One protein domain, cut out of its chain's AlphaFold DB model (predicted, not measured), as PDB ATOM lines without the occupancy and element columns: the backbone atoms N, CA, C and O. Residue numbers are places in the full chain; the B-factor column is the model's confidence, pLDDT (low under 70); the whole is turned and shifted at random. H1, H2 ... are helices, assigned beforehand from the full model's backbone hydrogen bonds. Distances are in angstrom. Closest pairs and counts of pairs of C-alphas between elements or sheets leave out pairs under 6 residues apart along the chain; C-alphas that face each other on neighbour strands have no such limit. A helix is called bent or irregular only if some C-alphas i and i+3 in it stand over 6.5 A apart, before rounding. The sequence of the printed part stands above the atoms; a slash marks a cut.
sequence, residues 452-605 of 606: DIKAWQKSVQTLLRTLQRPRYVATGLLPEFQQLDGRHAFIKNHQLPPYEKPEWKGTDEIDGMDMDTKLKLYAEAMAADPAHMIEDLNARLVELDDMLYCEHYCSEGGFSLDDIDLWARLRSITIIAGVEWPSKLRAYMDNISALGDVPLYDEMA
ATOM      1  N   ASP A 452     -31.530  -0.305   4.264       97.31
ATOM      2  CA  ASP A 452     -32.238  -1.516   4.663       97.31
ATOM      3  C   ASP A 452     -32.393  -2.503   3.497       97.31
ATOM      4  O   ASP A 452     -31.981  -3.655   3.625       97.31
ATOM      5  N   ILE A 453     -32.831  -2.052   2.313       96.31
ATOM      6  CA  ILE A 453     -32.847  -2.882   1.093       96.31
ATOM      7  C   ILE A 453     -31.435  -3.404   0.787       96.31
ATOM      8  O   ILE A 453     -31.262  -4.574   0.441       96.31
ATOM      9  N   LYS A 454     -30.388  -2.580   0.957       95.94
ATOM     10  CA  LYS A 454     -28.997  -3.031   0.755       95.94
ATOM     11  C   LYS A 454     -28.525  -4.004   1.847       95.94
ATOM     12  O   LYS A 454     -27.677  -4.851   1.566       95.94
ATOM     13  N   ALA A 455     -29.062  -3.920   3.067       98.00
ATOM     14  CA  ALA A 455     -28.810  -4.886   4.134       98.00
ATOM     15  C   ALA A 455     -29.485  -6.236   3.836       98.00
ATOM     16  O   ALA A 455     -28.821  -7.268   3.931       98.00
ATOM     17  N   TRP A 456     -30.736  -6.229   3.366       98.25
ATOM     18  CA  TRP A 456     -31.449  -7.424   2.907       98.25
ATOM     19  C   TRP A 456     -30.737  -8.095   1.720       98.25
ATOM     20  O   TRP A 456     -30.368  -9.265   1.784       98.25
ATOM     21  N   GLN A 457     -30.385  -7.331   0.677       97.25
ATOM     22  CA  GLN A 457     -29.594  -7.832  -0.463       97.25
ATOM     23  C   GLN A 457     -28.234  -8.433  -0.049       97.25
ATOM     24  O   GLN A 457     -27.629  -9.200  -0.806       97.25
ATOM     25  N   LYS A 458     -27.713  -8.047   1.122       97.00
ATOM     26  CA  LYS A 458     -26.467  -8.566   1.693       97.00
ATOM     27  C   LYS A 458     -26.696  -9.829   2.529       97.00
ATOM     28  O   LYS A 458     -25.840 -10.708   2.457       97.00
ATOM     29  N   SER A 459     -27.799  -9.952   3.277       97.12
ATOM     30  CA  SER A 459     -28.101 -11.157   4.068       97.12
ATOM     31  C   SER A 459     -28.378 -12.364   3.165       97.12
ATOM     32  O   SER A 459     -27.725 -13.396   3.312       97.12
ATOM     33  N   VAL A 460     -29.222 -12.209   2.138       97.50
ATOM     34  CA  VAL A 460     -29.545 -13.295   1.187       97.50
ATOM     35  C   VAL A 460     -28.414 -13.622   0.200       97.50
ATOM     36  O   VAL A 460     -28.508 -14.570  -0.578       97.50
ATOM     37  N   GLN A 461     -27.319 -12.852   0.196       95.62
ATOM     38  CA  GLN A 461     -26.291 -12.909  -0.850       95.62
ATOM     39  C   GLN A 461     -25.612 -14.279  -0.993       95.62
ATOM     40  O   GLN A 461     -25.256 -14.672  -2.107       95.62
ATOM     41  N   THR A 462     -25.375 -14.978   0.117       96.31
ATOM     42  CA  THR A 462     -24.745 -16.306   0.104       96.31
ATOM     43  C   THR A 462     -25.756 -17.371  -0.311       96.31
ATOM     44  O   THR A 462     -25.477 -18.134  -1.231       96.31
ATOM     45  N   LEU A 463     -26.954 -17.335   0.278       97.25
ATOM     46  CA  LEU A 463     -28.080 -18.225  -0.015       97.25
ATOM     47  C   LEU A 463     -28.415 -18.253  -1.515       97.25
ATOM     48  O   LEU A 463     -28.372 -19.303  -2.156       97.25
ATOM     49  N   LEU A 464     -28.619 -17.075  -2.115       97.38
ATOM     50  CA  LEU A 464     -28.902 -16.948  -3.546       97.38
ATOM     51  C   LEU A 464     -27.733 -17.409  -4.430       97.38
ATOM     52  O   LEU A 464     -27.963 -17.928  -5.519       97.38
ATOM     53  N   ARG A 465     -26.473 -17.285  -3.989       96.56
ATOM     54  CA  ARG A 465     -25.331 -17.832  -4.747       96.56
ATOM     55  C   ARG A 465     -25.314 -19.353  -4.757       96.56
ATOM     56  O   ARG A 465     -24.929 -19.903  -5.785       96.56
ATOM     57  N   THR A 466     -25.696 -20.002  -3.660       96.81
ATOM     58  CA  THR A 466     -25.801 -21.465  -3.591       96.81
ATOM     59  C   THR A 466     -26.971 -21.962  -4.437       96.81
ATOM     60  O   THR A 466     -26.778 -22.843  -5.265       96.81
ATOM     61  N   LEU A 467     -28.153 -21.347  -4.309       97.81
ATOM     62  CA  LEU A 467     -29.356 -21.771  -5.033       97.81
ATOM     63  C   LEU A 467     -29.289 -21.496  -6.543       97.81
ATOM     64  O   LEU A 467     -29.571 -22.391  -7.338       97.81
ATOM     65  N   GLN A 468     -28.927 -20.273  -6.953       97.62
ATOM     66  CA  GLN A 468     -29.076 -19.822  -8.345       97.62
ATOM     67  C   GLN A 468     -27.944 -20.294  -9.268       97.62
ATOM     68  O   GLN A 468     -28.186 -20.578 -10.440       97.62
ATOM     69  N   ARG A 469     -26.693 -20.361  -8.783       97.31
ATOM     70  CA  ARG A 469     -25.530 -20.634  -9.653       97.31
ATOM     71  C   ARG A 469     -25.567 -22.012 -10.321       97.31
ATOM     72  O   ARG A 469     -25.290 -22.046 -11.520       97.31
ATOM     73  N   PRO A 470     -25.925 -23.111  -9.628       97.62
ATOM     74  CA  PRO A 470     -26.102 -24.407 -10.275       97.62
ATOM     75  C   PRO A 470     -27.261 -24.378 -11.281       97.62
ATOM     76  O   PRO A 470     -27.093 -24.823 -12.414       97.62
ATOM     77  N   ARG A 471     -28.387 -23.746 -10.924       97.88
ATOM     78  CA  ARG A 471     -29.587 -23.634 -11.773       97.88
ATOM     79  C   ARG A 471     -29.323 -22.939 -13.105       97.88
ATOM     80  O   ARG A 471     -29.733 -23.463 -14.138       97.88
ATOM     81  N   TYR A 472     -28.570 -21.832 -13.106       97.12
ATOM     82  CA  TYR A 472     -28.186 -21.115 -14.332       97.12
ATOM     83  C   TYR A 472     -27.513 -22.026 -15.374       97.12
ATOM     84  O   TYR A 472     -27.824 -21.947 -16.560       97.12
ATOM     85  N   VAL A 473     -26.595 -22.900 -14.945       96.31
ATOM     86  CA  VAL A 473     -25.871 -23.808 -15.855       96.31
ATOM     87  C   VAL A 473     -26.598 -25.136 -16.083       96.31
ATOM     88  O   VAL A 473     -26.384 -25.772 -17.117       96.31
ATOM     89  N   ALA A 474     -27.477 -25.542 -15.162       94.69
ATOM     90  CA  ALA A 474     -28.305 -26.737 -15.289       94.69
ATOM     91  C   ALA A 474     -29.410 -26.561 -16.342       94.69
ATOM     92  O   ALA A 474     -29.517 -27.404 -17.232       94.69
ATOM     93  N   THR A 475     -30.165 -25.450 -16.304       93.19
ATOM     94  CA  THR A 475     -31.293 -25.210 -17.230       93.19
ATOM     95  C   THR A 475     -30.860 -25.253 -18.697       93.19
ATOM     96  O   THR A 475     -31.511 -25.875 -19.530       93.19
ATOM     97  N   GLY A 476     -29.724 -24.633 -19.037       87.62
ATOM     98  CA  GLY A 476     -29.210 -24.587 -20.410       87.62
ATOM     99  C   GLY A 476     -30.052 -23.784 -21.412       87.62
ATOM    100  O   GLY A 476     -29.597 -23.585 -22.535       87.62
ATOM    101  N   LEU A 477     -31.238 -23.307 -21.015       94.25
ATOM    102  CA  LEU A 477     -32.117 -22.455 -21.821       94.25
ATOM    103  C   LEU A 477     -31.629 -21.000 -21.892       94.25
ATOM    104  O   LEU A 477     -31.910 -20.304 -22.868       94.25
ATOM    105  N   LEU A 478     -30.862 -20.551 -20.892       96.94
ATOM    106  CA  LEU A 478     -30.228 -19.233 -20.883       96.94
ATOM    107  C   LEU A 478     -29.232 -19.118 -22.057       96.94
ATOM    108  O   LEU A 478     -28.333 -19.962 -22.154       96.94
ATOM    109  N   PRO A 479     -29.348 -18.097 -22.933       97.44
ATOM    110  CA  PRO A 479     -28.582 -18.010 -24.180       97.44
ATOM    111  C   PRO A 479     -27.069 -18.184 -24.018       97.44
ATOM    112  O   PRO A 479     -26.445 -18.952 -24.747       97.44
ATOM    113  N   GLU A 480     -26.478 -17.542 -23.010       98.19
ATOM    114  CA  GLU A 480     -25.038 -17.586 -22.738       98.19
ATOM    115  C   GLU A 480     -24.495 -18.956 -22.285       98.19
ATOM    116  O   GLU A 480     -23.277 -19.131 -22.181       98.19
ATOM    117  N   PHE A 481     -25.384 -19.916 -22.001       97.56
ATOM    118  CA  PHE A 481     -25.081 -21.251 -21.480       97.56
ATOM    119  C   PHE A 481     -25.583 -22.389 -22.382       97.56
ATOM    120  O   PHE A 481     -25.512 -23.552 -21.982       97.56
ATOM    121  N   GLN A 482     -26.062 -22.103 -23.598       95.12
ATOM    122  CA  GLN A 482     -26.520 -23.149 -24.522       95.12
ATOM    123  C   GLN A 482     -25.406 -24.174 -24.805       95.12
ATOM    124  O   GLN A 482     -25.624 -25.380 -24.665       95.12
ATOM    125  N   GLN A 483     -24.191 -23.698 -25.099       95.88
ATOM    126  CA  GLN A 483     -22.997 -24.530 -25.288       95.88
ATOM    127  C   GLN A 483     -22.320 -24.889 -23.953       95.88
ATOM    128  O   GLN A 483     -22.330 -24.112 -22.995       95.88
ATOM    129  N   LEU A 484     -21.695 -26.072 -23.898       96.06
ATOM    130  CA  LEU A 484     -21.020 -26.568 -22.691       96.06
ATOM    131  C   LEU A 484     -19.852 -25.673 -22.267       96.06
ATOM    132  O   LEU A 484     -19.690 -25.428 -21.075       96.06
ATOM    133  N   ASP A 485     -19.083 -25.130 -23.210       97.06
ATOM    134  CA  ASP A 485     -17.933 -24.284 -22.886       97.06
ATOM    135  C   ASP A 485     -18.338 -22.976 -22.196       97.06
ATOM    136  O   ASP A 485     -17.670 -22.568 -21.248       97.06
ATOM    137  N   GLY A 486     -19.500 -22.402 -22.532       97.44
ATOM    138  CA  GLY A 486     -20.102 -21.296 -21.781       97.44
ATOM    139  C   GLY A 486     -20.418 -21.672 -20.328       97.44
ATOM    140  O   GLY A 486     -20.071 -20.936 -19.400       97.44
ATOM    141  N   ARG A 487     -20.989 -22.862 -20.090       97.81
ATOM    142  CA  ARG A 487     -21.225 -23.394 -18.729       97.81
ATOM    143  C   ARG A 487     -19.906 -23.615 -17.987       97.81
ATOM    144  O   ARG A 487     -19.758 -23.187 -16.844       97.81
ATOM    145  N   HIS A 488     -18.920 -24.226 -18.641       97.69
ATOM    146  CA  HIS A 488     -17.595 -24.477 -18.075       97.69
ATOM    147  C   HIS A 488     -16.853 -23.171 -17.760       97.69
ATOM    148  O   HIS A 488     -16.228 -23.061 -16.705       97.69
ATOM    149  N   ALA A 489     -16.958 -22.154 -18.617       97.69
ATOM    150  CA  ALA A 489     -16.409 -20.825 -18.387       97.69
ATOM    151  C   ALA A 489     -17.098 -20.120 -17.213       97.69
ATOM    152  O   ALA A 489     -16.403 -19.482 -16.416       97.69
ATOM    153  N   PHE A 490     -18.412 -20.280 -17.041       97.88
ATOM    154  CA  PHE A 490     -19.122 -19.778 -15.866       97.88
ATOM    155  C   PHE A 490     -18.636 -20.454 -14.582       97.88
ATOM    156  O   PHE A 490     -18.207 -19.759 -13.660       97.88
ATOM    157  N   ILE A 491     -18.619 -21.790 -14.552       97.88
ATOM    158  CA  ILE A 491     -18.174 -22.615 -13.418       97.88
ATOM    159  C   ILE A 491     -16.718 -22.294 -13.054       97.88
ATOM    160  O   ILE A 491     -16.404 -22.013 -11.900       97.88
ATOM    161  N   LYS A 492     -15.822 -22.199 -14.043       97.12
ATOM    162  CA  LYS A 492     -14.425 -21.758 -13.872       97.12
ATOM    163  C   LYS A 492     -14.313 -20.375 -13.225       97.12
ATOM    164  O   LYS A 492     -13.340 -20.100 -12.521       97.12
ATOM    165  N   ASN A 493     -15.283 -19.490 -13.470       96.06
ATOM    166  CA  ASN A 493     -15.218 -18.088 -13.071       96.06
ATOM    167  C   ASN A 493     -16.028 -17.696 -11.828       96.06
ATOM    168  O   ASN A 493     -15.738 -16.628 -11.275       96.06
ATOM    169  N   HIS A 494     -16.969 -18.522 -11.370       96.19
ATOM    170  CA  HIS A 494     -17.885 -18.200 -10.275       96.19
ATOM    171  C   HIS A 494     -17.876 -19.295  -9.212       96.19
ATOM    172  O   HIS A 494     -18.323 -20.413  -9.455       96.19
ATOM    173  N   GLN A 495     -17.392 -18.949  -8.022       96.00
ATOM    174  CA  GLN A 495     -17.238 -19.889  -6.920       96.00
ATOM    175  C   GLN A 495     -18.565 -20.169  -6.206       96.00
ATOM    176  O   GLN A 495     -19.360 -19.245  -6.013       96.00
ATOM    177  N   LEU A 496     -18.821 -21.411  -5.804       96.19
ATOM    178  CA  LEU A 496     -19.933 -21.709  -4.896       96.19
ATOM    179  C   LEU A 496     -19.511 -21.425  -3.448       96.19
ATOM    180  O   LEU A 496     -18.352 -21.667  -3.116       96.19
ATOM    181  N   PRO A 497     -20.410 -20.940  -2.574       95.31
ATOM    182  CA  PRO A 497     -20.169 -20.974  -1.135       95.31
ATOM    183  C   PRO A 497     -19.902 -22.417  -0.657       95.31
ATOM    184  O   PRO A 497     -20.466 -23.346  -1.234       95.31
ATOM    185  N   PRO A 498     -19.070 -22.634   0.378       95.31
ATOM    186  CA  PRO A 498     -18.364 -21.629   1.178       95.31
ATOM    187  C   PRO A 498     -17.064 -21.107   0.539       95.31
ATOM    188  O   PRO A 498     -16.461 -20.196   1.097       95.31
ATOM    189  N   TYR A 499     -16.630 -21.667  -0.596       95.75
ATOM    190  CA  TYR A 499     -15.334 -21.364  -1.208       95.75
ATOM    191  C   TYR A 499     -15.195 -19.895  -1.607       95.75
ATOM    192  O   TYR A 499     -16.140 -19.267  -2.095       95.75
ATOM    193  N   GLU A 500     -13.981 -19.366  -1.488       93.75
ATOM    194  CA  GLU A 500     -13.655 -18.004  -1.897       93.75
ATOM    195  C   GLU A 500     -12.841 -17.916  -3.193       93.75
ATOM    196  O   GLU A 500     -12.263 -18.884  -3.693       93.75
ATOM    197  N   LYS A 501     -12.804 -16.717  -3.788       94.06
ATOM    198  CA  LYS A 501     -12.128 -16.491  -5.082       94.06
ATOM    199  C   LYS A 501     -10.669 -16.988  -5.146       94.06
ATOM    200  O   LYS A 501     -10.323 -17.505  -6.210       94.06
ATOM    201  N   PRO A 502      -9.814 -16.848  -4.107       95.00
ATOM    202  CA  PRO A 502      -8.439 -17.352  -4.140       95.00
ATOM    203  C   PRO A 502      -8.351 -18.879  -4.214       95.00
ATOM    204  O   PRO A 502      -7.521 -19.391  -4.951       95.00
ATOM    205  N   GLU A 503      -9.225 -19.599  -3.511       95.06
ATOM    206  CA  GLU A 503      -9.290 -21.070  -3.525       95.06
ATOM    207  C   GLU A 503      -9.830 -21.573  -4.869       95.06
ATOM    208  O   GLU A 503      -9.302 -22.503  -5.478       95.06
ATOM    209  N   TRP A 504     -10.869 -20.908  -5.379       97.12
ATOM    210  CA  TRP A 504     -11.520 -21.301  -6.622       97.12
ATOM    211  C   TRP A 504     -10.680 -20.982  -7.862       97.12
ATOM    212  O   TRP A 504     -10.635 -21.777  -8.796       97.12
ATOM    213  N   LYS A 505     -10.022 -19.818  -7.929       95.75
ATOM    214  CA  LYS A 505      -9.267 -19.390  -9.126       95.75
ATOM    215  C   LYS A 505      -7.755 -19.540  -9.016       95.75
ATOM    216  O   LYS A 505      -7.092 -19.499 -10.050       95.75
ATOM    217  N   GLY A 506      -7.225 -19.695  -7.809       93.69
ATOM    218  CA  GLY A 506      -5.798 -19.577  -7.540       93.69
ATOM    219  C   GLY A 506      -5.316 -18.125  -7.488       93.69
ATOM    220  O   GLY A 506      -6.059 -17.169  -7.738       93.69
ATOM    221  N   THR A 507      -4.041 -17.962  -7.145       92.38
ATOM    222  CA  THR A 507      -3.295 -16.695  -7.068       92.38
ATOM    223  C   THR A 507      -1.806 -16.939  -7.379       92.38
ATOM    224  O   THR A 507      -1.399 -18.077  -7.573       92.38
ATOM    225  N   ASP A 508      -0.963 -15.896  -7.336       90.81
ATOM    226  CA  ASP A 508       0.516 -16.017  -7.323       90.81
ATOM    227  C   ASP A 508       1.062 -16.967  -6.217       90.81
ATOM    228  O   ASP A 508       2.237 -17.334  -6.270       90.81
ATOM    229  N   GLU A 509       0.268 -17.292  -5.184       92.31
ATOM    230  CA  GLU A 509       0.708 -17.985  -3.957       92.31
ATOM    231  C   GLU A 509      -0.130 -19.235  -3.592       92.31
ATOM    232  O   GLU A 509       0.205 -19.915  -2.624       92.31
ATOM    233  N   ILE A 510      -1.210 -19.535  -4.328       89.38
ATOM    234  CA  ILE A 510      -2.160 -20.634  -4.057       89.38
ATOM    235  C   ILE A 510      -2.618 -21.211  -5.399       89.38
ATOM    236  O   ILE A 510      -3.131 -20.454  -6.225       89.38
ATOM    237  N   ASP A 511      -2.486 -22.520  -5.610       92.56
ATOM    238  CA  ASP A 511      -3.058 -23.183  -6.786       92.56
ATOM    239  C   ASP A 511      -4.589 -23.219  -6.693       92.56
ATOM    240  O   ASP A 511      -5.163 -23.533  -5.650       92.56
ATOM    241  N   GLY A 512      -5.259 -22.864  -7.788       93.88
ATOM    242  CA  GLY A 512      -6.717 -22.899  -7.851       93.88
ATOM    243  C   GLY A 512      -7.232 -24.322  -8.001       93.88
ATOM    244  O   GLY A 512      -6.646 -25.109  -8.741       93.88
ATOM    245  N   MET A 513      -8.370 -24.613  -7.366       96.69
ATOM    246  CA  MET A 513      -9.130 -25.853  -7.555       96.69
ATOM    247  C   MET A 513      -9.231 -26.228  -9.048       96.69
ATOM    248  O   MET A 513      -9.453 -25.362  -9.902       96.69
ATOM    249  N   ASP A 514      -9.067 -27.504  -9.381       97.06
ATOM    250  CA  ASP A 514      -9.114 -27.992 -10.762       97.06
ATOM    251  C   ASP A 514     -10.534 -27.904 -11.366       97.06
ATOM    252  O   ASP A 514     -11.499 -27.531 -10.696       97.06
ATOM    253  N   MET A 515     -10.677 -28.188 -12.664       96.81
ATOM    254  CA  MET A 515     -11.983 -28.081 -13.327       96.81
ATOM    255  C   MET A 515     -12.937 -29.227 -12.985       96.81
ATOM    256  O   MET A 515     -14.134 -28.969 -12.879       96.81
ATOM    257  N   ASP A 516     -12.446 -30.443 -12.761       98.12
ATOM    258  CA  ASP A 516     -13.294 -31.614 -12.528       98.12
ATOM    259  C   ASP A 516     -13.914 -31.550 -11.126       98.12
ATOM    260  O   ASP A 516     -15.119 -31.759 -10.971       98.12
ATOM    261  N   THR A 517     -13.145 -31.122 -10.120       98.12
ATOM    262  CA  THR A 517     -13.651 -30.816  -8.772       98.12
ATOM    263  C   THR A 517     -14.706 -29.704  -8.807       98.12
ATOM    264  O   THR A 517     -15.737 -29.821  -8.148       98.12
ATOM    265  N   LYS A 518     -14.524 -28.647  -9.613       98.25
ATOM    266  CA  LYS A 518     -15.534 -27.576  -9.756       98.25
ATOM    267  C   LYS A 518     -16.819 -28.055 -10.419       98.25
ATOM    268  O   LYS A 518     -17.902 -27.681  -9.973       98.25
ATOM    269  N   LEU A 519     -16.700 -28.848 -11.486       97.88
ATOM    270  CA  LEU A 519     -17.837 -29.441 -12.192       97.88
ATOM    271  C   LEU A 519     -18.609 -30.378 -11.260       97.88
ATOM    272  O   LEU A 519     -19.832 -30.276 -11.169       97.88
ATOM    273  N   LYS A 520     -17.888 -31.210 -10.501       98.19
ATOM    274  CA  LYS A 520     -18.447 -32.073  -9.461       98.19
ATOM    275  C   LYS A 520     -19.207 -31.266  -8.402       98.19
ATOM    276  O   LYS A 520     -20.376 -31.552  -8.180       98.19
ATOM    277  N   LEU A 521     -18.602 -30.229  -7.816       98.00
ATOM    278  CA  LEU A 521     -19.255 -29.389  -6.800       98.00
ATOM    279  C   LEU A 521     -20.510 -28.677  -7.330       98.00
ATOM    280  O   LEU A 521     -21.486 -28.542  -6.599       98.00
ATOM    281  N   TYR A 522     -20.518 -28.246  -8.596       98.00
ATOM    282  CA  TYR A 522     -21.718 -27.684  -9.230       98.00
ATOM    283  C   TYR A 522     -22.819 -28.730  -9.450       98.00
ATOM    284  O   TYR A 522     -23.993 -28.412  -9.264       98.00
ATOM    285  N   ALA A 523     -22.464 -29.965  -9.811       97.44
ATOM    286  CA  ALA A 523     -23.422 -31.062  -9.934       97.44
ATOM    287  C   ALA A 523     -23.982 -31.487  -8.564       97.44
ATOM    288  O   ALA A 523     -25.192 -31.634  -8.418       97.44
ATOM    289  N   GLU A 524     -23.127 -31.612  -7.545       97.62
ATOM    290  CA  GLU A 524     -23.523 -31.924  -6.166       97.62
ATOM    291  C   GLU A 524     -24.425 -30.826  -5.579       97.62
ATOM    292  O   GLU A 524     -25.456 -31.143  -4.995       97.62
ATOM    293  N   ALA A 525     -24.126 -29.544  -5.814       96.94
ATOM    294  CA  ALA A 525     -24.970 -28.428  -5.373       96.94
ATOM    295  C   ALA A 525     -26.307 -28.295  -6.134       96.94
ATOM    296  O   ALA A 525     -27.218 -27.641  -5.631       96.94
ATOM    297  N   MET A 526     -26.440 -28.889  -7.327       96.94
ATOM    298  CA  MET A 526     -27.724 -28.990  -8.042       96.94
ATOM    299  C   MET A 526     -28.535 -30.225  -7.612       96.94
ATOM    300  O   MET A 526     -29.759 -30.203  -7.682       96.94
ATOM    301  N   ALA A 527     -27.860 -31.303  -7.198       96.94
ATOM    302  CA  ALA A 527     -28.482 -32.568  -6.801       96.94
ATOM    303  C   ALA A 527     -28.806 -32.666  -5.296       96.94
ATOM    304  O   ALA A 527     -29.574 -33.541  -4.897       96.94
ATOM    305  N   ALA A 528     -28.214 -31.809  -4.461       96.19
ATOM    306  CA  ALA A 528     -28.526 -31.707  -3.040       96.19
ATOM    307  C   ALA A 528     -29.925 -31.113  -2.809       96.19
ATOM    308  O   ALA A 528     -30.344 -30.205  -3.527       96.19
ATOM    309  N   ASP A 529     -30.614 -31.593  -1.771       96.25
ATOM    310  CA  ASP A 529     -31.936 -31.100  -1.377       96.25
ATOM    311  C   ASP A 529     -31.882 -29.611  -0.964       96.25
ATOM    312  O   ASP A 529     -31.213 -29.264   0.020       96.25
ATOM    313  N   PRO A 530     -32.572 -28.709  -1.693       96.69
ATOM    314  CA  PRO A 530     -32.582 -27.288  -1.392       96.69
ATOM    315  C   PRO A 530     -33.636 -26.886  -0.349       96.69
ATOM    316  O   PRO A 530     -33.681 -25.703  -0.028       96.69
ATOM    317  N   ALA A 531     -34.474 -27.796   0.170       97.38
ATOM    318  CA  ALA A 531     -35.670 -27.458   0.956       97.38
ATOM    319  C   ALA A 531     -35.414 -26.435   2.079       97.38
ATOM    320  O   ALA A 531     -36.042 -25.380   2.094       97.38
ATOM    321  N   HIS A 532     -34.426 -26.676   2.946       97.00
ATOM    322  CA  HIS A 532     -34.063 -25.751   4.031       97.00
ATOM    323  C   HIS A 532     -33.591 -24.368   3.532       97.00
ATOM    324  O   HIS A 532     -33.875 -23.351   4.154       97.00
ATOM    325  N   MET A 533     -32.906 -24.310   2.383       97.94
ATOM    326  CA  MET A 533     -32.495 -23.049   1.752       97.94
ATOM    327  C   MET A 533     -33.669 -22.316   1.089       97.94
ATOM    328  O   MET A 533     -33.612 -21.097   0.933       97.94
ATOM    329  N   ILE A 534     -34.710 -23.040   0.671       98.44
ATOM    330  CA  ILE A 534     -35.950 -22.463   0.142       98.44
ATOM    331  C   ILE A 534     -36.824 -21.954   1.296       98.44
ATOM    332  O   ILE A 534     -37.342 -20.853   1.195       98.44
ATOM    333  N   GLU A 535     -36.904 -22.670   2.419       98.38
ATOM    334  CA  GLU A 535     -37.570 -22.207   3.647       98.38
ATOM    335  C   GLU A 535     -36.925 -20.912   4.183       98.38
ATOM    336  O   GLU A 535     -37.613 -19.901   4.354       98.38
ATOM    337  N   ASP A 536     -35.590 -20.893   4.319       98.19
ATOM    338  CA  ASP A 536     -34.808 -19.685   4.633       98.19
ATOM    339  C   ASP A 536     -35.102 -18.540   3.646       98.19
ATOM    340  O   ASP A 536     -35.182 -17.375   4.036       98.19
ATOM    341  N   LEU A 537     -35.244 -18.845   2.351       98.56
ATOM    342  CA  LEU A 537     -35.500 -17.843   1.317       98.56
ATOM    343  C   LEU A 537     -36.934 -17.304   1.379       98.56
ATOM    344  O   LEU A 537     -37.108 -16.090   1.319       98.56
ATOM    345  N   ASN A 538     -37.940 -18.159   1.551       98.69
ATOM    346  CA  ASN A 538     -39.345 -17.767   1.667       98.69
ATOM    347  C   ASN A 538     -39.536 -16.839   2.879       98.69
ATOM    348  O   ASN A 538     -40.124 -15.765   2.745       98.69
ATOM    349  N   ALA A 539     -38.924 -17.163   4.026       98.38
ATOM    350  CA  ALA A 539     -38.906 -16.283   5.198       98.38
ATOM    351  C   ALA A 539     -38.270 -14.908   4.896       98.38
ATOM    352  O   ALA A 539     -38.801 -13.869   5.291       98.38
ATOM    353  N   ARG A 540     -37.168 -14.871   4.132       98.31
ATOM    354  CA  ARG A 540     -36.533 -13.611   3.690       98.31
ATOM    355  C   ARG A 540     -37.387 -12.841   2.681       98.31
ATOM    356  O   ARG A 540     -37.286 -11.620   2.638       98.31
ATOM    357  N   LEU A 541     -38.205 -13.506   1.870       98.62
ATOM    358  CA  LEU A 541     -39.118 -12.837   0.938       98.62
ATOM    359  C   LEU A 541     -40.307 -12.201   1.669       98.62
ATOM    360  O   LEU A 541     -40.733 -11.127   1.256       98.62
ATOM    361  N   VAL A 542     -40.771 -12.773   2.788       98.50
ATOM    362  CA  VAL A 542     -41.744 -12.114   3.686       98.50
ATOM    363  C   VAL A 542     -41.153 -10.835   4.287       98.50
ATOM    364  O   VAL A 542     -41.775  -9.782   4.173       98.50
ATOM    365  N   GLU A 543     -39.920 -10.880   4.818       98.12
ATOM    366  CA  GLU A 543     -39.220  -9.668   5.293       98.12
ATOM    367  C   GLU A 543     -39.124  -8.584   4.202       98.12
ATOM    368  O   GLU A 543     -39.228  -7.393   4.494       98.12
ATOM    369  N   LEU A 544     -38.921  -8.979   2.938       98.56
ATOM    370  CA  LEU A 544     -38.836  -8.036   1.824       98.56
ATOM    371  C   LEU A 544     -40.198  -7.475   1.405       98.56
ATOM    372  O   LEU A 544     -40.255  -6.314   0.999       98.56
ATOM    373  N   ASP A 545     -41.272  -8.265   1.478       98.50
ATOM    374  CA  ASP A 545     -42.622  -7.797   1.162       98.50
ATOM    375  C   ASP A 545     -43.000  -6.636   2.086       98.50
ATOM    376  O   ASP A 545     -43.265  -5.541   1.591       98.50
ATOM    377  N   ASP A 546     -42.872  -6.800   3.406       97.81
ATOM    378  CA  ASP A 546     -43.086  -5.722   4.385       97.81
ATOM    379  C   ASP A 546     -42.244  -4.470   4.072       97.81
ATOM    380  O   ASP A 546     -42.712  -3.341   4.225       97.81
ATOM    381  N   MET A 547     -41.022  -4.654   3.560       97.75
ATOM    382  CA  MET A 547     -40.124  -3.564   3.167       97.75
ATOM    383  C   MET A 547     -40.502  -2.848   1.856       97.75
ATOM    384  O   MET A 547     -39.986  -1.748   1.634       97.75
ATOM    385  N   LEU A 548     -41.343  -3.406   0.975       97.62
ATOM    386  CA  LEU A 548     -41.773  -2.728  -0.260       97.62
ATOM    387  C   LEU A 548     -42.805  -1.627   0.018       97.62
ATOM    388  O   LEU A 548     -43.809  -1.868   0.691       97.62
ATOM    389  N   TYR A 549     -42.610  -0.457  -0.599       97.31
ATOM    390  CA  TYR A 549     -43.560   0.656  -0.539       97.31
ATOM    391  C   TYR A 549     -44.916   0.305  -1.184       97.31
ATOM    392  O   TYR A 549     -45.954   0.478  -0.548       97.31
ATOM    393  N   CYS A 550     -44.933  -0.249  -2.403       96.75
ATOM    394  CA  CYS A 550     -46.158  -0.740  -3.045       96.75
ATOM    395  C   CYS A 550     -45.893  -1.827  -4.108       96.75
ATOM    396  O   CYS A 550     -44.754  -2.202  -4.376       96.75
ATOM    397  N   GLU A 551     -46.957  -2.303  -4.763       97.19
ATOM    398  CA  GLU A 551     -46.919  -3.281  -5.868       97.19
ATOM    399  C   GLU A 551     -46.271  -2.756  -7.168       97.19
ATOM    400  O   GLU A 551     -46.224  -3.467  -8.171       97.19
ATOM    401  N   HIS A 552     -45.793  -1.510  -7.190       96.94
ATOM    402  CA  HIS A 552     -45.135  -0.898  -8.350       96.94
ATOM    403  C   HIS A 552     -43.717  -0.406  -8.047       96.94
ATOM    404  O   HIS A 552     -42.885  -0.397  -8.953       96.94
ATOM    405  N   TYR A 553     -43.436  -0.026  -6.794       97.06
ATOM    406  CA  TYR A 553     -42.184   0.612  -6.381       97.06
ATOM    407  C   TYR A 553     -41.712   0.084  -5.024       97.06
ATOM    408  O   TYR A 553     -42.494  -0.070  -4.083       97.06
ATOM    409  N   CYS A 554     -40.407  -0.135  -4.890       97.12
ATOM    410  CA  CYS A 554     -39.772  -0.460  -3.620       97.12
ATOM    411  C   CYS A 554     -39.509   0.785  -2.763       97.12
ATOM    412  O   CYS A 554     -39.414   0.661  -1.544       97.12
ATOM    413  N   SER A 555     -39.451   1.975  -3.366       95.88
ATOM    414  CA  SER A 555     -39.235   3.262  -2.696       95.88
ATOM    415  C   SER A 555     -40.421   4.212  -2.899       95.88
ATOM    416  O   SER A 555     -41.165   4.107  -3.874       95.88
ATOM    417  N   GLU A 556     -40.587   5.157  -1.975       92.62
ATOM    418  CA  GLU A 556     -41.543   6.261  -2.111       92.62
ATOM    419  C   GLU A 556     -41.131   7.221  -3.246       92.62
ATOM    420  O   GLU A 556     -39.947   7.371  -3.553       92.62
ATOM    421  N   GLY A 557     -42.113   7.883  -3.865       90.31
ATOM    422  CA  GLY A 557     -41.911   8.880  -4.924       90.31
ATOM    423  C   GLY A 557     -42.006   8.344  -6.358       90.31
ATOM    424  O   GLY A 557     -42.277   9.127  -7.265       90.31
ATOM    425  N   GLY A 558     -41.861   7.031  -6.571       94.19
ATOM    426  CA  GLY A 558     -42.042   6.381  -7.874       94.19
ATOM    427  C   GLY A 558     -40.820   5.593  -8.353       94.19
ATOM    428  O   GLY A 558     -39.915   5.285  -7.581       94.19
ATOM    429  N   PHE A 559     -40.803   5.258  -9.648       97.12
ATOM    430  CA  PHE A 559     -39.791   4.374 -10.236       97.12
ATOM    431  C   PHE A 559     -38.376   4.970 -10.197       97.12
ATOM    432  O   PHE A 559     -38.135   6.080 -10.676       97.12
ATOM    433  N   SER A 560     -37.426   4.201  -9.670       97.62
ATOM    434  CA  SER A 560     -36.106   4.688  -9.279       97.62
ATOM    435  C   SER A 560     -34.954   3.731  -9.612       97.62
ATOM    436  O   SER A 560     -35.127   2.566  -9.987       97.62
ATOM    437  N   LEU A 561     -33.724   4.204  -9.395       98.25
ATOM    438  CA  LEU A 561     -32.522   3.365  -9.403       98.25
ATOM    439  C   LEU A 561     -32.515   2.283  -8.301       98.25
ATOM    440  O   LEU A 561     -31.741   1.327  -8.416       98.25
ATOM    441  N   ASP A 562     -33.346   2.392  -7.254       98.19
ATOM    442  CA  ASP A 562     -33.498   1.315  -6.267       98.19
ATOM    443  C   ASP A 562     -34.289   0.142  -6.846       98.19
ATOM    444  O   ASP A 562     -33.838  -0.998  -6.717       98.19
ATOM    445  N   ASP A 563     -35.384   0.413  -7.563       98.56
ATOM    446  CA  ASP A 563     -36.194  -0.602  -8.251       98.56
ATOM    447  C   ASP A 563     -35.351  -1.354  -9.281       98.56
ATOM    448  O   ASP A 563     -35.330  -2.586  -9.317       98.56
ATOM    449  N   ILE A 564     -34.563  -0.604 -10.057       98.62
ATOM    450  CA  ILE A 564     -33.618  -1.140 -11.038       98.62
ATOM    451  C   ILE A 564     -32.571  -2.059 -10.393       98.62
ATOM    452  O   ILE A 564     -32.263  -3.112 -10.950       98.62
ATOM    453  N   ASP A 565     -31.997  -1.703  -9.239       98.19
ATOM    454  CA  ASP A 565     -31.012  -2.554  -8.559       98.19
ATOM    455  C   ASP A 565     -31.639  -3.740  -7.811       98.19
ATOM    456  O   ASP A 565     -31.016  -4.802  -7.746       98.19
ATOM    457  N   LEU A 566     -32.838  -3.579  -7.248       98.50
ATOM    458  CA  LEU A 566     -33.539  -4.628  -6.516       98.50
ATOM    459  C   LEU A 566     -34.156  -5.651  -7.473       98.50
ATOM    460  O   LEU A 566     -33.792  -6.827  -7.418       98.50
ATOM    461  N   TRP A 567     -35.031  -5.225  -8.387       98.62
ATOM    462  CA  TRP A 567     -35.740  -6.128  -9.299       98.62
ATOM    463  C   TRP A 567     -34.774  -6.919 -10.187       98.62
ATOM    464  O   TRP A 567     -34.940  -8.124 -10.365       98.62
ATOM    465  N   ALA A 568     -33.675  -6.302 -10.642       98.25
ATOM    466  CA  ALA A 568     -32.647  -6.998 -11.419       98.25
ATOM    467  C   ALA A 568     -31.947  -8.152 -10.669       98.25
ATOM    468  O   ALA A 568     -31.290  -8.976 -11.309       98.25
ATOM    469  N   ARG A 569     -32.071  -8.228  -9.336       96.50
ATOM    470  CA  ARG A 569     -31.609  -9.351  -8.495       96.50
ATOM    471  C   ARG A 569     -32.740 -10.317  -8.161       96.50
ATOM    472  O   ARG A 569     -32.515 -11.522  -8.142       96.50
ATOM    473  N   LEU A 570     -33.938  -9.798  -7.900       98.38
ATOM    474  CA  LEU A 570     -35.116 -10.616  -7.610       98.38
ATOM    475  C   LEU A 570     -35.567 -11.426  -8.829       98.38
ATOM    476  O   LEU A 570     -35.983 -12.568  -8.665       98.38
ATOM    477  N   ARG A 571     -35.394 -10.907 -10.057       98.56
ATOM    478  CA  ARG A 571     -35.660 -11.655 -11.297       98.56
ATOM    479  C   ARG A 571     -34.988 -13.023 -11.261       98.56
ATOM    480  O   ARG A 571     -35.625 -14.020 -11.576       98.56
ATOM    481  N   SER A 572     -33.729 -13.105 -10.832       97.06
ATOM    482  CA  SER A 572     -33.005 -14.377 -10.818       97.06
ATOM    483  C   SER A 572     -33.375 -15.314  -9.661       97.06
ATOM    484  O   SER A 572     -32.833 -16.412  -9.585       97.06
ATOM    485  N   ILE A 573     -34.308 -14.930  -8.781       98.50
ATOM    486  CA  ILE A 573     -34.946 -15.837  -7.814       98.50
ATOM    487  C   ILE A 573     -35.995 -16.716  -8.511       98.50
ATOM    488  O   ILE A 573     -36.096 -17.890  -8.180       98.50
ATOM    489  N   THR A 574     -36.686 -16.209  -9.541       98.56
ATOM    490  CA  THR A 574     -37.738 -16.952 -10.278       98.56
ATOM    491  C   THR A 574     -37.246 -18.205 -11.024       98.56
ATOM    492  O   THR A 574     -38.057 -18.956 -11.543       98.56
ATOM    493  N   ILE A 575     -35.932 -18.475 -11.057       98.25
ATOM    494  CA  ILE A 575     -35.359 -19.731 -11.584       98.25
ATOM    495  C   ILE A 575     -35.354 -20.871 -10.541       98.25
ATOM    496  O   ILE A 575     -34.946 -21.987 -10.851       98.25
ATOM    497  N   ILE A 576     -35.738 -20.593  -9.293       98.19
ATOM    498  CA  ILE A 576     -35.759 -21.556  -8.186       98.19
ATOM    499  C   ILE A 576     -37.202 -22.044  -8.012       98.19
ATOM    500  O   ILE A 576     -38.076 -21.281  -7.601       98.19
ATOM    501  N   ALA A 577     -37.456 -23.313  -8.323       97.38
ATOM    502  CA  ALA A 577     -38.748 -23.945  -8.097       97.38
ATOM    503  C   ALA A 577     -39.022 -24.091  -6.590       97.38
ATOM    504  O   ALA A 577     -38.105 -24.288  -5.795       97.38
ATOM    505  N   GLY A 578     -40.294 -23.991  -6.195       96.50
ATOM    506  CA  GLY A 578     -40.716 -24.088  -4.791       96.50
ATOM    507  C   GLY A 578     -40.571 -22.801  -3.967       96.50
ATOM    508  O   GLY A 578     -40.935 -22.807  -2.794       96.50
ATOM    509  N   VAL A 579     -40.089 -21.698  -4.552       98.00
ATOM    510  CA  VAL A 579     -40.114 -20.385  -3.885       98.00
ATOM    511  C   VAL A 579     -41.552 -19.892  -3.740       98.00
ATOM    512  O   VAL A 579     -42.277 -19.749  -4.727       98.00
ATOM    513  N   GLU A 580     -41.941 -19.576  -2.510       98.12
ATOM    514  CA  GLU A 580     -43.229 -18.961  -2.199       98.12
ATOM    515  C   GLU A 580     -43.087 -17.439  -2.262       98.12
ATOM    516  O   GLU A 580     -42.214 -16.847  -1.626       98.12
ATOM    517  N   TRP A 581     -43.950 -16.798  -3.050       98.25
ATOM    518  CA  TRP A 581     -43.930 -15.353  -3.256       98.25
ATOM    519  C   TRP A 581     -45.087 -14.684  -2.500       98.25
ATOM    520  O   TRP A 581     -46.244 -14.884  -2.880       98.25
ATOM    521  N   PRO A 582     -44.801 -13.857  -1.476       98.56
ATOM    522  CA  PRO A 582     -45.775 -12.942  -0.881       98.56
ATOM    523  C   PRO A 582     -46.454 -12.047  -1.929       98.56
ATOM    524  O   PRO A 582     -45.861 -11.720  -2.958       98.56
ATOM    525  N   SER A 583     -47.714 -11.670  -1.701       98.12
ATOM    526  CA  SER A 583     -48.581 -11.146  -2.767       98.12
ATOM    527  C   SER A 583     -48.156  -9.784  -3.324       98.12
ATOM    528  O   SER A 583     -48.184  -9.606  -4.542       98.12
ATOM    529  N   LYS A 584     -47.726  -8.839  -2.475       98.31
ATOM    530  CA  LYS A 584     -47.300  -7.501  -2.922       98.31
ATOM    531  C   LYS A 584     -45.949  -7.585  -3.638       98.31
ATOM    532  O   LYS A 584     -45.755  -6.933  -4.661       98.31
ATOM    533  N   LEU A 585     -45.049  -8.447  -3.165       98.62
ATOM    534  CA  LEU A 585     -43.772  -8.758  -3.802       98.62
ATOM    535  C   LEU A 585     -43.948  -9.481  -5.146       98.62
ATOM    536  O   LEU A 585     -43.246  -9.152  -6.100       98.62
ATOM    537  N   ARG A 586     -44.907 -10.410  -5.262       98.50
ATOM    538  CA  ARG A 586     -45.279 -11.058  -6.532       98.50
ATOM    539  C   ARG A 586     -45.789 -10.024  -7.536       98.50
ATOM    540  O   ARG A 586     -45.226  -9.909  -8.622       98.50
ATOM    541  N   ALA A 587     -46.757  -9.199  -7.132       98.69
ATOM    542  CA  ALA A 587     -47.286  -8.119  -7.961       98.69
ATOM    543  C   ALA A 587     -46.190  -7.121  -8.384       98.69
ATOM    544  O   ALA A 587     -46.104  -6.776  -9.559       98.69
ATOM    545  N   TYR A 588     -45.289  -6.729  -7.477       98.69
ATOM    546  CA  TYR A 588     -44.103  -5.918  -7.786       98.69
ATOM    547  C   TYR A 588     -43.195  -6.572  -8.841       98.69
ATOM    548  O   TYR A 588     -42.760  -5.908  -9.789       98.69
ATOM    549  N   MET A 589     -42.942  -7.881  -8.730       98.81
ATOM    550  CA  MET A 589     -42.159  -8.619  -9.722       98.81
ATOM    551  C   MET A 589     -42.818  -8.616 -11.104       98.81
ATOM    552  O   MET A 589     -42.129  -8.365 -12.098       98.81
ATOM    553  N   ASP A 590     -44.129  -8.837 -11.163       98.62
ATOM    554  CA  ASP A 590     -44.892  -8.962 -12.407       98.62
ATOM    555  C   ASP A 590     -45.134  -7.602 -13.083       98.62
ATOM    556  O   ASP A 590     -44.918  -7.451 -14.290       98.62
ATOM    557  N   ASN A 591     -45.476  -6.573 -12.302       98.31
ATOM    558  CA  ASN A 591     -45.668  -5.206 -12.788       98.31
ATOM    559  C   ASN A 591     -44.378  -4.642 -13.402       98.31
ATOM    560  O   ASN A 591     -44.417  -4.066 -14.493       98.31
ATOM    561  N   ILE A 592     -43.220  -4.852 -12.764       98.38
ATOM    562  CA  ILE A 592     -41.934  -4.408 -13.320       98.38
ATOM    563  C   ILE A 592     -41.480  -5.298 -14.493       98.38
ATOM    564  O   ILE A 592     -40.889  -4.776 -15.440       98.38
ATOM    565  N   SER A 593     -41.823  -6.595 -14.517       98.62
ATOM    566  CA  SER A 593     -41.609  -7.457 -15.694       98.62
ATOM    567  C   SER A 593     -42.323  -6.904 -16.934       98.62
ATOM    568  O   SER A 593     -41.715  -6.794 -18.002       98.62
ATOM    569  N   ALA A 594     -43.598  -6.527 -16.792       97.75
ATOM    570  CA  ALA A 594     -44.416  -5.979 -17.872       97.75
ATOM    571  C   ALA A 594     -43.979  -4.559 -18.281       97.75
ATOM    572  O   ALA A 594     -43.866  -4.250 -19.471       97.75
ATOM    573  N   LEU A 595     -43.670  -3.700 -17.304       97.00
ATOM    574  CA  LEU A 595     -43.141  -2.355 -17.540       97.00
ATOM    575  C   LEU A 595     -41.798  -2.399 -18.290       97.00
ATOM    576  O   LEU A 595     -41.590  -1.647 -19.245       97.00
ATOM    577  N   GLY A 596     -40.907  -3.301 -17.880       97.06
ATOM    578  CA  GLY A 596     -39.550  -3.440 -18.400       97.06
ATOM    579  C   GLY A 596     -39.403  -4.231 -19.698       97.06
ATOM    580  O   GLY A 596     -38.323  -4.185 -20.273       97.06
ATOM    581  N   ASP A 597     -40.430  -4.946 -20.175       97.12
ATOM    582  CA  ASP A 597     -40.301  -5.872 -21.324       97.12
ATOM    583  C   ASP A 597     -39.145  -6.889 -21.116       97.12
ATOM    584  O   ASP A 597     -38.369  -7.221 -22.017       97.12
ATOM    585  N   VAL A 598     -38.980  -7.351 -19.867       98.12
ATOM    586  CA  VAL A 598     -37.967  -8.337 -19.460       98.12
ATOM    587  C   VAL A 598     -38.681  -9.517 -18.798       98.12
ATOM    588  O   VAL A 598     -39.163  -9.356 -17.681       98.12
ATOM    589  N   PRO A 599     -38.742 -10.702 -19.437       97.75
ATOM    590  CA  PRO A 599     -39.466 -11.849 -18.899       97.75
ATOM    591  C   PRO A 599     -38.753 -12.462 -17.692       97.75
ATOM    592  O   PRO A 599     -37.521 -12.449 -17.600       97.75
ATOM    593  N   LEU A 600     -39.535 -13.038 -16.788       98.50
ATOM    594  CA  LEU A 600     -39.067 -13.795 -15.630       98.50
ATOM    595  C   LEU A 600     -38.638 -15.225 -16.021       98.50
ATOM    596  O   LEU A 600     -38.612 -15.574 -17.203       98.50
ATOM    597  N   TYR A 601     -38.251 -16.034 -15.034       98.31
ATOM    598  CA  TYR A 601     -37.774 -17.408 -15.219       98.31
ATOM    599  C   TYR A 601     -38.745 -18.485 -14.717       98.31
ATOM    600  O   TYR A 601     -38.370 -19.654 -14.748       98.31
ATOM    601  N   ASP A 602     -39.962 -18.133 -14.287       96.75
ATOM    602  CA  ASP A 602     -40.885 -19.077 -13.637       96.75
ATOM    603  C   ASP A 602     -41.181 -20.316 -14.530       96.75
ATOM    604  O   ASP A 602     -41.161 -21.447 -14.050       96.75
ATOM    605  N   GLU A 603     -41.303 -20.133 -15.855       95.00
ATOM    606  CA  GLU A 603     -41.470 -21.203 -16.874       95.00
ATOM    607  C   GLU A 603     -40.220 -22.089 -17.108       95.00
ATOM    608  O   GLU A 603     -40.262 -23.050 -17.876       95.00
ATOM    609  N   MET A 604     -39.080 -21.765 -16.490       95.50
ATOM    610  CA  MET A 604     -37.822 -22.527 -16.573       95.50
ATOM    611  C   MET A 604     -37.178 -22.789 -15.200       95.50
ATOM    612  O   MET A 604     -35.967 -23.030 -15.120       95.50
ATOM    613  N   ALA A 605     -37.974 -22.715 -14.131       96.88
ATOM    614  CA  ALA A 605     -37.531 -22.931 -12.762       96.88
ATOM    615  C   ALA A 605     -37.133 -24.397 -12.486       96.88
ATOM    616  O   ALA A 605     -37.708 -25.328 -13.056       96.88
TER     617      ALA A 605
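Overview. This is residues 452 to 605 of the 606 residues of an uncharacterized protein of Thalassiosira oceanica (UniProt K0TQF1). Two lobes of helices lie one beyond the other along the longest axis, with H2 between them: H1, H6, H7 and H8 make one lobe, H3, H4 and H5 the other. In the first lobe H8 crosses H7 and meets H6 at a corner, with residues 583 to 585 of H8 near residues 541 to 545 of H6; in the second, H3 crosses H5. The printed part has 154 residues with eight named helices, H1 to H8 in chain order, and no named strand; its class is all helix. It is compact, with a radius of gyration of the C-alphas of 16.9 A, yet elongated, spanning 50 by 30 by 29 A.

Arrangement. H1, residues 452 to 459, and H2, residues 461 to 475, meet only through their tight link. H2 is only just irregular: C-alphas 467 and 470 are 6.7 A apart. H3, residues 484 to 493, is close to H2 but not clearly touching, the closest C-alphas, of Val 473 and Arg 487, being 5.5 A apart. H4, residues 501 to 505, only just touches H3, with 3 pairs of C-alphas within 8 A, the closest those of Asn 493 and Lys 505 at 7.3 A. H5, residues 515 to 527, touches H3 about perpendicular at 83 degrees, closest at the C-alphas of Ile 491 and Lys 518, 6.7 A. With residues 522 to 526 alone it touches H2, about perpendicular at 82 degrees, closest at the C-alphas of Pro 470 and Met 526, 5.3 A. H6, residues 531 to 547, only just touches H1, with 3 pairs of C-alphas within 8 A, the closest Trp 456 and Leu 544 at 7.5 A; they run opposite ways at a shallow tilt of 8 degrees. H7, residues 561 to 573, and H6 are apart. H8, residues 583 to 596, touches H6 about perpendicular at 80 degrees, closest at the C-alphas of Asp 545 and Leu 585, 5.2 A. Every O i to N i+4 pair is within hydrogen-bond range in H1, H3, H4, H5, H6 and H8; in H2 7 of 11 are, in H7 5 of 9.

Along the chain. H1 begins at C-alpha 452, (-32.238, -1.516, 4.663). From first to last C-alpha, H2 measures 21.1 A, H5 18.3 A, H6 24.4 A, H7 19.4 A and H8 19.6 A. H8 ends at C-alpha 596, (-39.550, -3.440, -18.400).

Size, cuts and confidence. The two C-alphas farthest apart, of Asp 511 and Gly 557, are 50.4 A apart. The link from H6 to H7, residues 548 to 560, is long. The printed part has no cut; its mean pLDDT is 96.9, and no printed residue is under 70.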